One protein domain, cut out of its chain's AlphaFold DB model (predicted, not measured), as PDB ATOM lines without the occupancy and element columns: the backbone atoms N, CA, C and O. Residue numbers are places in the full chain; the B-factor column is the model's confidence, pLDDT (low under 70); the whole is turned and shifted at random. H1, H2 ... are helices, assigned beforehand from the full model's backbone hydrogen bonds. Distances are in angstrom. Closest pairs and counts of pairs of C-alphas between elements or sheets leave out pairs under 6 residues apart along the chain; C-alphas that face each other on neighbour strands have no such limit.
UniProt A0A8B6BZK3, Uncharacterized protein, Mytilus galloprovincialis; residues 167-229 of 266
ATOM      1  N   LEU A 167      30.425 -96.649  16.456       93.62
ATOM      2  CA  LEU A 167      31.185 -97.221  15.340       93.62
ATOM      3  C   LEU A 167      32.703 -97.017  15.464       93.62
ATOM      4  O   LEU A 167      33.436 -97.216  14.490       93.62
ATOM      5  N   LYS A 168      33.199 -96.554  16.616       92.75
ATOM      6  CA  LYS A 168      34.620 -96.236  16.788       92.75
ATOM      7  C   LYS A 168      35.455 -97.507  16.598       92.75
ATOM      8  O   LYS A 168      35.256 -98.492  17.295       92.75
ATOM      9  N   GLY A 169      36.392 -97.472  15.650       90.56
ATOM     10  CA  GLY A 169      37.268 -98.607  15.331       90.56
ATOM     11  C   GLY A 169      36.693 -99.613  14.327       90.56
ATOM     12  O   GLY A 169      37.413-100.511  13.911       90.56
ATOM     13  N   GLN A 170      35.446 -99.447  13.874       92.62
ATOM     14  CA  GLN A 170      34.819-100.353  12.909       92.62
ATOM     15  C   GLN A 170      34.712 -99.713  11.519       92.62
ATOM     16  O   GLN A 170      34.247 -98.578  11.360       92.62
ATOM     17  N   LYS A 171      35.096-100.460  10.478       91.19
ATOM     18  CA  LYS A 171      34.809-100.094   9.086       91.19
ATOM     19  C   LYS A 171      33.405-100.581   8.737       91.19
ATOM     20  O   LYS A 171      33.178-101.772   8.585       91.19
ATOM     21  N   VAL A 172      32.462 -99.653   8.608       93.25
ATOM     22  CA  VAL A 172      31.072 -99.954   8.232       93.25
ATOM     23  C   VAL A 172      30.673 -99.272   6.933       93.25
ATOM     24  O   VAL A 172      31.108 -98.159   6.630       93.25
ATOM     25  N   CYS A 173      29.774 -99.929   6.201       95.31
ATOM     26  CA  CYS A 173      29.154 -99.389   4.998       95.31
ATOM     27  C   CYS A 173      28.434 -98.050   5.292       95.31
ATOM     28  O   CYS A 173      27.775 -97.913   6.334       95.31
ATOM     29  N   PRO A 174      28.482 -97.065   4.371       94.25
ATOM     30  CA  PRO A 174      27.777 -95.792   4.521       94.25
ATOM     31  C   PRO A 174      26.280 -95.934   4.827       94.25
ATOM     32  O   PRO A 174      25.733 -95.128   5.584       94.25
ATOM     33  N   LYS A 175      25.622 -96.976   4.297       95.94
ATOM     34  CA  LYS A 175      24.201 -97.258   4.551       95.94
ATOM     35  C   LYS A 175      23.937 -97.531   6.034       95.94
ATOM     36  O   LYS A 175      23.052 -96.909   6.608       95.94
ATOM     37  N   VAL A 176      24.760 -98.366   6.674       94.31
ATOM     38  CA  VAL A 176      24.655 -98.685   8.111       94.31
ATOM     39  C   VAL A 176      24.842 -97.428   8.956       94.31
ATOM     40  O   VAL A 176      24.037 -97.136   9.839       94.31
ATOM     41  N   ARG A 177      25.859 -96.620   8.628       94.62
ATOM     42  CA  ARG A 177      26.100 -95.339   9.304       94.62
ATOM     43  C   ARG A 177      24.897 -94.398   9.180       94.62
ATOM     44  O   ARG A 177      24.515 -93.768  10.166       94.62
ATOM     45  N   LYS A 178      24.287 -94.310   7.993       94.56
ATOM     46  CA  LYS A 178      23.101 -93.476   7.753       94.56
ATOM     47  C   LYS A 178      21.887 -93.981   8.539       94.56
ATOM     48  O   LYS A 178      21.206 -93.161   9.146       94.56
ATOM     49  N   THR A 179      21.661 -95.295   8.597       95.81
ATOM     50  CA  THR A 179      20.571 -95.905   9.378       95.81
ATOM     51  C   THR A 179      20.721 -95.642  10.876       95.81
ATOM     52  O   THR A 179      19.756 -95.248  11.525       95.81
ATOM     53  N   LEU A 180      21.930 -95.782  11.428       94.88
ATOM     54  CA  LEU A 180      22.193 -95.481  12.840       94.88
ATOM     55  C   LEU A 180      21.978 -93.999  13.152       94.88
ATOM     56  O   LEU A 180      21.301 -93.650  14.119       94.88
ATOM     57  N   MET A 181      22.487 -93.113  12.295       94.62
ATOM     58  CA  MET A 181      22.280 -91.676  12.456       94.62
ATOM     59  C   MET A 181      20.793 -91.303  12.353       94.62
ATOM     60  O   MET A 181      20.324 -90.470  13.132       94.62
ATOM     61  N   TYR A 182      20.046 -91.935  11.440       95.88
ATOM     62  CA  TYR A 182      18.592 -91.799  11.328       95.88
ATOM     63  C   TYR A 182      17.892 -92.247  12.614       95.88
ATOM     64  O   TYR A 182      17.109 -91.477  13.168       95.88
ATOM     65  N   HIS A 183      18.237 -93.425  13.143       93.38
ATOM     66  CA  HIS A 183      17.700 -93.940  14.401       93.38
ATOM     67  C   HIS A 183      17.909 -92.950  15.556       93.38
ATOM     68  O   HIS A 183      16.942 -92.543  16.201       93.38
ATOM     69  N   PHE A 184      19.146 -92.495  15.785       92.88
ATOM     70  CA  PHE A 184      19.428 -91.552  16.869       92.88
ATOM     71  C   PHE A 184      18.722 -90.204  16.686       92.88
ATOM     72  O   PHE A 184      18.276 -89.614  17.668       92.88
ATOM     73  N   SER A 185      18.593 -89.724  15.446       93.12
ATOM     74  CA  SER A 185      17.891 -88.467  15.148       93.12
ATOM     75  C   SER A 185      16.387 -88.589  15.398       93.12
ATOM     76  O   SER A 185      15.782 -87.692  15.981       93.12
ATOM     77  N   LEU A 186      15.792 -89.719  15.012       92.19
ATOM     78  CA  LEU A 186      14.376 -90.008  15.218       92.19
ATOM     79  C   LEU A 186      14.040 -90.145  16.707       92.19
ATOM     80  O   LEU A 186      13.065 -89.556  17.172       92.19
ATOM     81  N   VAL A 187      14.875 -90.858  17.471       89.94
ATOM     82  CA  VAL A 187      14.719 -90.984  18.928       89.94
ATOM     83  C   VAL A 187      14.775 -89.612  19.601       89.94
ATOM     84  O   VAL A 187      13.907 -89.297  20.414       89.94
ATOM     85  N   GLU A 188      15.753 -88.771  19.254       89.12
ATOM     86  CA  GLU A 188      15.879 -87.431  19.841       89.12
ATOM     87  C   GLU A 188      14.695 -86.525  19.456       89.12
ATOM     88  O   GLU A 188      14.144 -85.835  20.312       89.12
ATOM     89  N   GLY A 189      14.225 -86.598  18.207       89.81
ATOM     90  CA  GLY A 189      13.049 -85.855  17.748       89.81
ATOM     91  C   GLY A 189      11.759 -86.260  18.470       89.81
ATOM     92  O   GLY A 189      10.976 -85.398  18.871       89.81
ATOM     93  N   ILE A 190      11.540 -87.559  18.698       89.69
ATOM     94  CA  ILE A 190      10.391 -88.050  19.478       89.69
ATOM     95  C   ILE A 190      10.504 -87.614  20.945       89.69
ATOM     96  O   ILE A 190       9.511 -87.164  21.521       89.69
ATOM     97  N   LYS A 191      11.699 -87.685  21.552       87.31
ATOM     98  CA  LYS A 191      11.933 -87.189  22.922       87.31
ATOM     99  C   LYS A 191      11.600 -85.714  23.059       87.31
ATOM    100  O   LYS A 191      10.935 -85.332  24.018       87.31
ATOM    101  N   GLN A 192      12.067 -84.901  22.117       88.06
ATOM    102  CA  GLN A 192      11.822 -83.468  22.116       88.06
ATOM    103  C   GLN A 192      10.322 -83.181  22.009       88.06
ATOM    104  O   GLN A 192       9.764 -82.529  22.885       88.06
ATOM    105  N   LYS A 193       9.629 -83.809  21.047       89.25
ATOM    106  CA  LYS A 193       8.166 -83.711  20.934       89.25
ATOM    107  C   LYS A 193       7.448 -84.145  22.217       89.25
ATOM    108  O   LYS A 193       6.464 -83.521  22.597       89.25
ATOM    109  N   TYR A 194       7.908 -85.192  22.900       87.75
ATOM    110  CA  TYR A 194       7.315 -85.623  24.169       87.75
ATOM    111  C   TYR A 194       7.514 -84.594  25.298       87.75
ATOM    112  O   TYR A 194       6.574 -84.325  26.047       87.75
ATOM    113  N   ARG A 195       8.716 -84.006  25.405       85.19
ATOM    114  CA  ARG A 195       9.055 -82.980  26.409       85.19
ATOM    115  C   ARG A 195       8.282 -81.678  26.181       85.19
ATOM    116  O   ARG A 195       7.703 -81.158  27.132       85.19
ATOM    117  N   ASP A 196       8.218 -81.217  24.934       87.50
ATOM    118  CA  ASP A 196       7.621 -79.928  24.559       87.50
ATOM    119  C   ASP A 196       6.084 -79.940  24.663       87.50
ATOM    120  O   ASP A 196       5.453 -78.920  24.949       87.50
ATOM    121  N   ASN A 197       5.448 -81.102  24.474       87.44
ATOM    122  CA  ASN A 197       4.000 -81.229  24.624       87.44
ATOM    123  C   ASN A 197       3.584 -81.106  26.096       87.44
ATOM    124  O   ASN A 197       3.975 -81.932  26.914       87.44
ATOM    125  N   LYS A 198       2.721 -80.133  26.425       85.31
ATOM    126  CA  LYS A 198       2.131 -79.975  27.773       85.31
ATOM    127  C   LYS A 198       0.895 -80.858  28.010       85.31
ATOM    128  O   LYS A 198       0.618 -81.231  29.143       85.31
ATOM    129  N   SER A 199       0.158 -81.204  26.952       89.31
ATOM    130  CA  SER A 199      -1.076 -82.000  27.044       89.31
ATOM    131  C   SER A 199      -0.788 -83.489  27.252       89.31
ATOM    132  O   SER A 199      -0.101 -84.111  26.436       89.31
ATOM    133  N   GLU A 200      -1.383 -84.086  28.290       85.19
ATOM    134  CA  GLU A 200      -1.205 -85.515  28.583       85.19
ATOM    135  C   GLU A 200      -1.794 -86.414  27.486       85.19
ATOM    136  O   GLU A 200      -1.182 -87.419  27.139       85.19
ATOM    137  N   LYS A 201      -2.907 -86.019  26.845       86.81
ATOM    138  CA  LYS A 201      -3.489 -86.772  25.714       86.81
ATOM    139  C   LYS A 201      -2.469 -86.948  24.580       86.81
ATOM    140  O   LYS A 201      -2.267 -88.053  24.083       86.81
ATOM    141  N   LYS A 202      -1.762 -85.872  24.211       85.50
ATOM    142  CA  LYS A 202      -0.720 -85.908  23.169       85.50
ATOM    143  C   LYS A 202       0.503 -86.724  23.609       85.50
ATOM    144  O   LYS A 202       1.053 -87.478  22.809       85.50
ATOM    145  N   ARG A 203       0.900 -86.638  24.885       85.56
ATOM    146  CA  ARG A 203       1.976 -87.472  25.456       85.56
ATOM    147  C   ARG A 203       1.634 -88.963  25.436       85.56
ATOM    148  O   ARG A 203       2.504 -89.774  25.121       85.56
ATOM    149  N   GLN A 204       0.385 -89.328  25.730       84.69
ATOM    150  CA  GLN A 204      -0.100 -90.709  25.670       84.69
ATOM    151  C   GLN A 204      -0.103 -91.257  24.242       84.69
ATOM    152  O   GLN A 204       0.364 -92.374  24.038       84.69
ATOM    153  N   LEU A 205      -0.527 -90.467  23.246       86.38
ATOM    154  CA  LEU A 205      -0.442 -90.868  21.835       86.38
ATOM    155  C   LEU A 205       1.001 -91.206  21.433       86.38
ATOM    156  O   LEU A 205       1.255 -92.277  20.890       86.38
ATOM    157  N   ILE A 206       1.963 -90.346  21.786       85.69
ATOM    158  CA  ILE A 206       3.390 -90.601  21.532       85.69
ATOM    159  C   ILE A 206       3.852 -91.879  22.251       85.69
ATOM    160  O   ILE A 206       4.555 -92.703  21.667       85.69
ATOM    161  N   ARG A 207       3.428 -92.082  23.506       83.06
ATOM    162  CA  ARG A 207       3.749 -93.288  24.285       83.06
ATOM    163  C   ARG A 207       3.196 -94.557  23.628       83.06
ATOM    164  O   ARG A 207       3.896 -95.563  23.615       83.06
ATOM    165  N   ASN A 208       1.988 -94.511  23.073       83.38
ATOM    166  CA  ASN A 208       1.351 -95.651  22.410       83.38
ATOM    167  C   ASN A 208       2.050 -96.005  21.095       83.38
ATOM    168  O   ASN A 208       2.317 -97.178  20.854       83.38
ATOM    169  N   VAL A 209       2.445 -95.004  20.300       82.88
ATOM    170  CA  VAL A 209       3.235 -95.217  19.072       82.88
ATOM    171  C   VAL A 209       4.558 -95.925  19.384       82.88
ATOM    172  O   VAL A 209       4.959 -96.846  18.675       82.88
ATOM    173  N   VAL A 210       5.220 -95.548  20.482       79.50
ATOM    174  CA  VAL A 210       6.481 -96.175  20.916       79.50
ATOM    175  C   VAL A 210       6.265 -97.533  21.608       79.50
ATOM    176  O   VAL A 210       7.193 -98.332  21.696       79.50
ATOM    177  N   LYS A 211       5.052 -97.846  22.074       76.19
ATOM    178  CA  LYS A 211       4.674 -99.143  22.668       76.19
ATOM    179  C   LYS A 211       3.986-100.067  21.653       76.19
ATOM    180  O   LYS A 211       3.013-100.738  21.983       76.19
ATOM    181  N   SER A 212       4.478-100.119  20.418       80.31
ATOM    182  CA  SER A 212       3.894-100.992  19.395       80.31
ATOM    183  C   SER A 212       4.098-102.484  19.709       80.31
ATOM    184  O   SER A 212       5.112-102.892  20.288       80.31
ATOM    185  N   ASN A 213       3.157-103.328  19.272       83.25
ATOM    186  CA  ASN A 213       3.243-104.787  19.433       83.25
ATOM    187  C   ASN A 213       4.486-105.382  18.748       83.25
ATOM    188  O   ASN A 213       5.062-106.349  19.243       83.25
ATOM    189  N   PHE A 214       4.965-104.761  17.665       83.25
ATOM    190  CA  PHE A 214       6.207-105.153  16.997       83.25
ATOM    191  C   PHE A 214       7.427-105.022  17.911       83.25
ATOM    192  O   PHE A 214       8.253-105.928  17.978       83.25
ATOM    193  N   LEU A 215       7.523-103.938  18.683       83.19
ATOM    194  CA  LEU A 215       8.626-103.757  19.627       83.19
ATOM    195  C   LEU A 215       8.564-104.770  20.777       83.19
ATOM    196  O   LEU A 215       9.608-105.163  21.297       83.19
ATOM    197  N   LYS A 216       7.362-105.240  21.143       81.94
ATOM    198  CA  LYS A 216       7.186-106.357  22.081       81.94
ATOM    199  C   LYS A 216       7.661-107.679  21.464       81.94
ATOM    200  O   LYS A 216       8.431-108.377  22.118       81.94
ATOM    201  N   LYS A 217       7.278-107.978  20.212       88.81
ATOM    202  CA  LYS A 217       7.692-109.189  19.471       88.81
ATOM    203  C   LYS A 217       9.216-109.338  19.417       88.81
ATOM    204  O   LYS A 217       9.732-110.405  19.715       88.81
ATOM    205  N   TYR A 218       9.937-108.254  19.129       89.12
ATOM    206  CA  TYR A 218      11.406-108.247  19.062       89.12
ATOM    207  C   TYR A 218      12.100-107.923  20.399       89.12
ATOM    208  O   TYR A 218      13.276-107.573  20.417       89.12
ATOM    209  N   ARG A 219      11.388-108.002  21.534       86.12
ATOM    210  CA  ARG A 219      11.931-107.782  22.893       86.12
ATOM    211  C   ARG A 219      12.595-106.407  23.117       86.12
ATOM    212  O   ARG A 219      13.333-106.222  24.082       86.12
ATOM    213  N   PHE A 220      12.261-105.394  22.315       85.88
ATOM    214  CA  PHE A 220      12.791-104.030  22.447       85.88
ATOM    215  C   PHE A 220      12.073-103.171  23.493       85.88
ATOM    216  O   PHE A 220      12.451-102.022  23.686       85.88
ATOM    217  N   LYS A 221      11.076-103.698  24.213       81.50
ATOM    218  CA  LYS A 221      10.299-102.936  25.212       81.50
ATOM    219  C   LYS A 221      11.181-102.250  26.267       81.50
ATOM    220  O   LYS A 221      11.053-101.054  26.500       81.50
ATOM    221  N   LEU A 222      12.116-102.982  26.876       81.31
ATOM    222  CA  LEU A 222      13.038-102.408  27.868       81.31
ATOM    223  C   LEU A 222      14.012-101.410  27.232       81.31
ATOM    224  O   LEU A 222      14.374-100.409  27.847       81.31
ATOM    225  N   PHE A 223      14.423-101.671  25.990       84.06
ATOM    226  CA  PHE A 223      15.309-100.786  25.242       84.06
ATOM    227  C   PHE A 223      14.620 -99.458  24.905       84.06
ATOM    228  O   PHE A 223      15.216 -98.395  25.077       84.06
ATOM    229  N   THR A 224      13.348 -99.484  24.500       83.25
ATOM    230  CA  THR A 224      12.569 -98.270  24.233       83.25
ATOM    231  C   THR A 224      12.263 -97.498  25.514       83.25
ATOM    232  O   THR A 224      12.410 -96.279  25.544       83.25
ATOM    233  N   GLU A 225      11.948 -98.180  26.615       80.06
ATOM    234  CA  GLU A 225      11.772 -97.530  27.921       80.06
ATOM    235  C   GLU A 225      13.042 -96.798  28.383       80.06
ATOM    236  O   GLU A 225      12.978 -95.618  28.739       80.06
ATOM    237  N   LYS A 226      14.204 -97.464  28.318       83.12
ATOM    238  CA  LYS A 226      15.502 -96.862  28.667       83.12
ATOM    239  C   LYS A 226      15.853 -95.704  27.741       83.12
ATOM    240  O   LYS A 226      16.269 -94.646  28.211       83.12
ATOM    241  N   THR A 227      15.678 -95.891  26.433       84.38
ATOM    242  CA  THR A 227      16.041 -94.864  25.455       84.38
ATOM    243  C   THR A 227      15.171 -93.634  25.612       84.38
ATOM    244  O   THR A 227      15.747 -92.562  25.713       84.38
ATOM    245  N   PHE A 228      13.843 -93.739  25.690       80.81
ATOM    246  CA  PHE A 228      12.947 -92.577  25.767       80.81
ATOM    247  C   PHE A 228      12.789 -91.978  27.170       80.81
ATOM    248  O   PHE A 228      12.330 -90.840  27.279       80.81
ATOM    249  N   SER A 229      13.195 -92.694  28.224       71.38
ATOM    250  CA  SER A 229      13.073 -92.255  29.623       71.38
ATOM    251  C   SER A 229      11.640 -91.851  29.991       71.38
ATOM    252  O   SER A 229      11.420 -90.894  30.735       71.38
TER     253      SER A 229
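Overview. This is residues 167 to 229 of the 266 residues of an uncharacterized protein of Mytilus galloprovincialis (UniProt A0A8B6BZK3). One long helix, H1, makes the long axis; after H1 the backbone folds back through H2 to the short H3, and H4 returns to H1. Residues 168 to 175 stick out at the other end. The printed part has 63 residues with four named helices, in order H1 to H4, and no named strand: all helix. It is loose, with a radius of gyration of the C-alphas of 14.2 A, and spans 44 by 27 by 17 A.

Arrangement. H1, residues 174 to 196, and H2, residues 200 to 210, form a helical hairpin, opposite ways at a shallow tilt of 20 degrees. They only just touch, with 3 pairs of C-alphas within 8 A, by residues 190 to 194 of H1 alone; the closest C-alphas, of Tyr 194 and Arg 203, are 5.8 A apart. H4, residues 221 to 228, only just touches H1, with 3 such pairs, by residues 187 to 191 of H1 alone; the closest C-alphas, of Lys 191 and Phe 228, are 6.2 A apart. H3, residues 213 to 217, is apart from H1. In H1, H2, H3 and H4 every O i to N i+4 pair is within hydrogen-bond range.

Along the chain. H1 runs 32.5 A from C-alpha 174 at (27.777, -95.792, 4.521), H2 15.2 A, H3 6.3 A, and H4 10.7 A to C-alpha 228 at (12.947, -92.577, 25.767).

Size, cuts and confidence. The C-alphas farthest apart, of Lys 171 and Ser 199, are 44.0 A apart. The printed part has no cut, its three links between helices are tight, and no printed residue is under pLDDT 70.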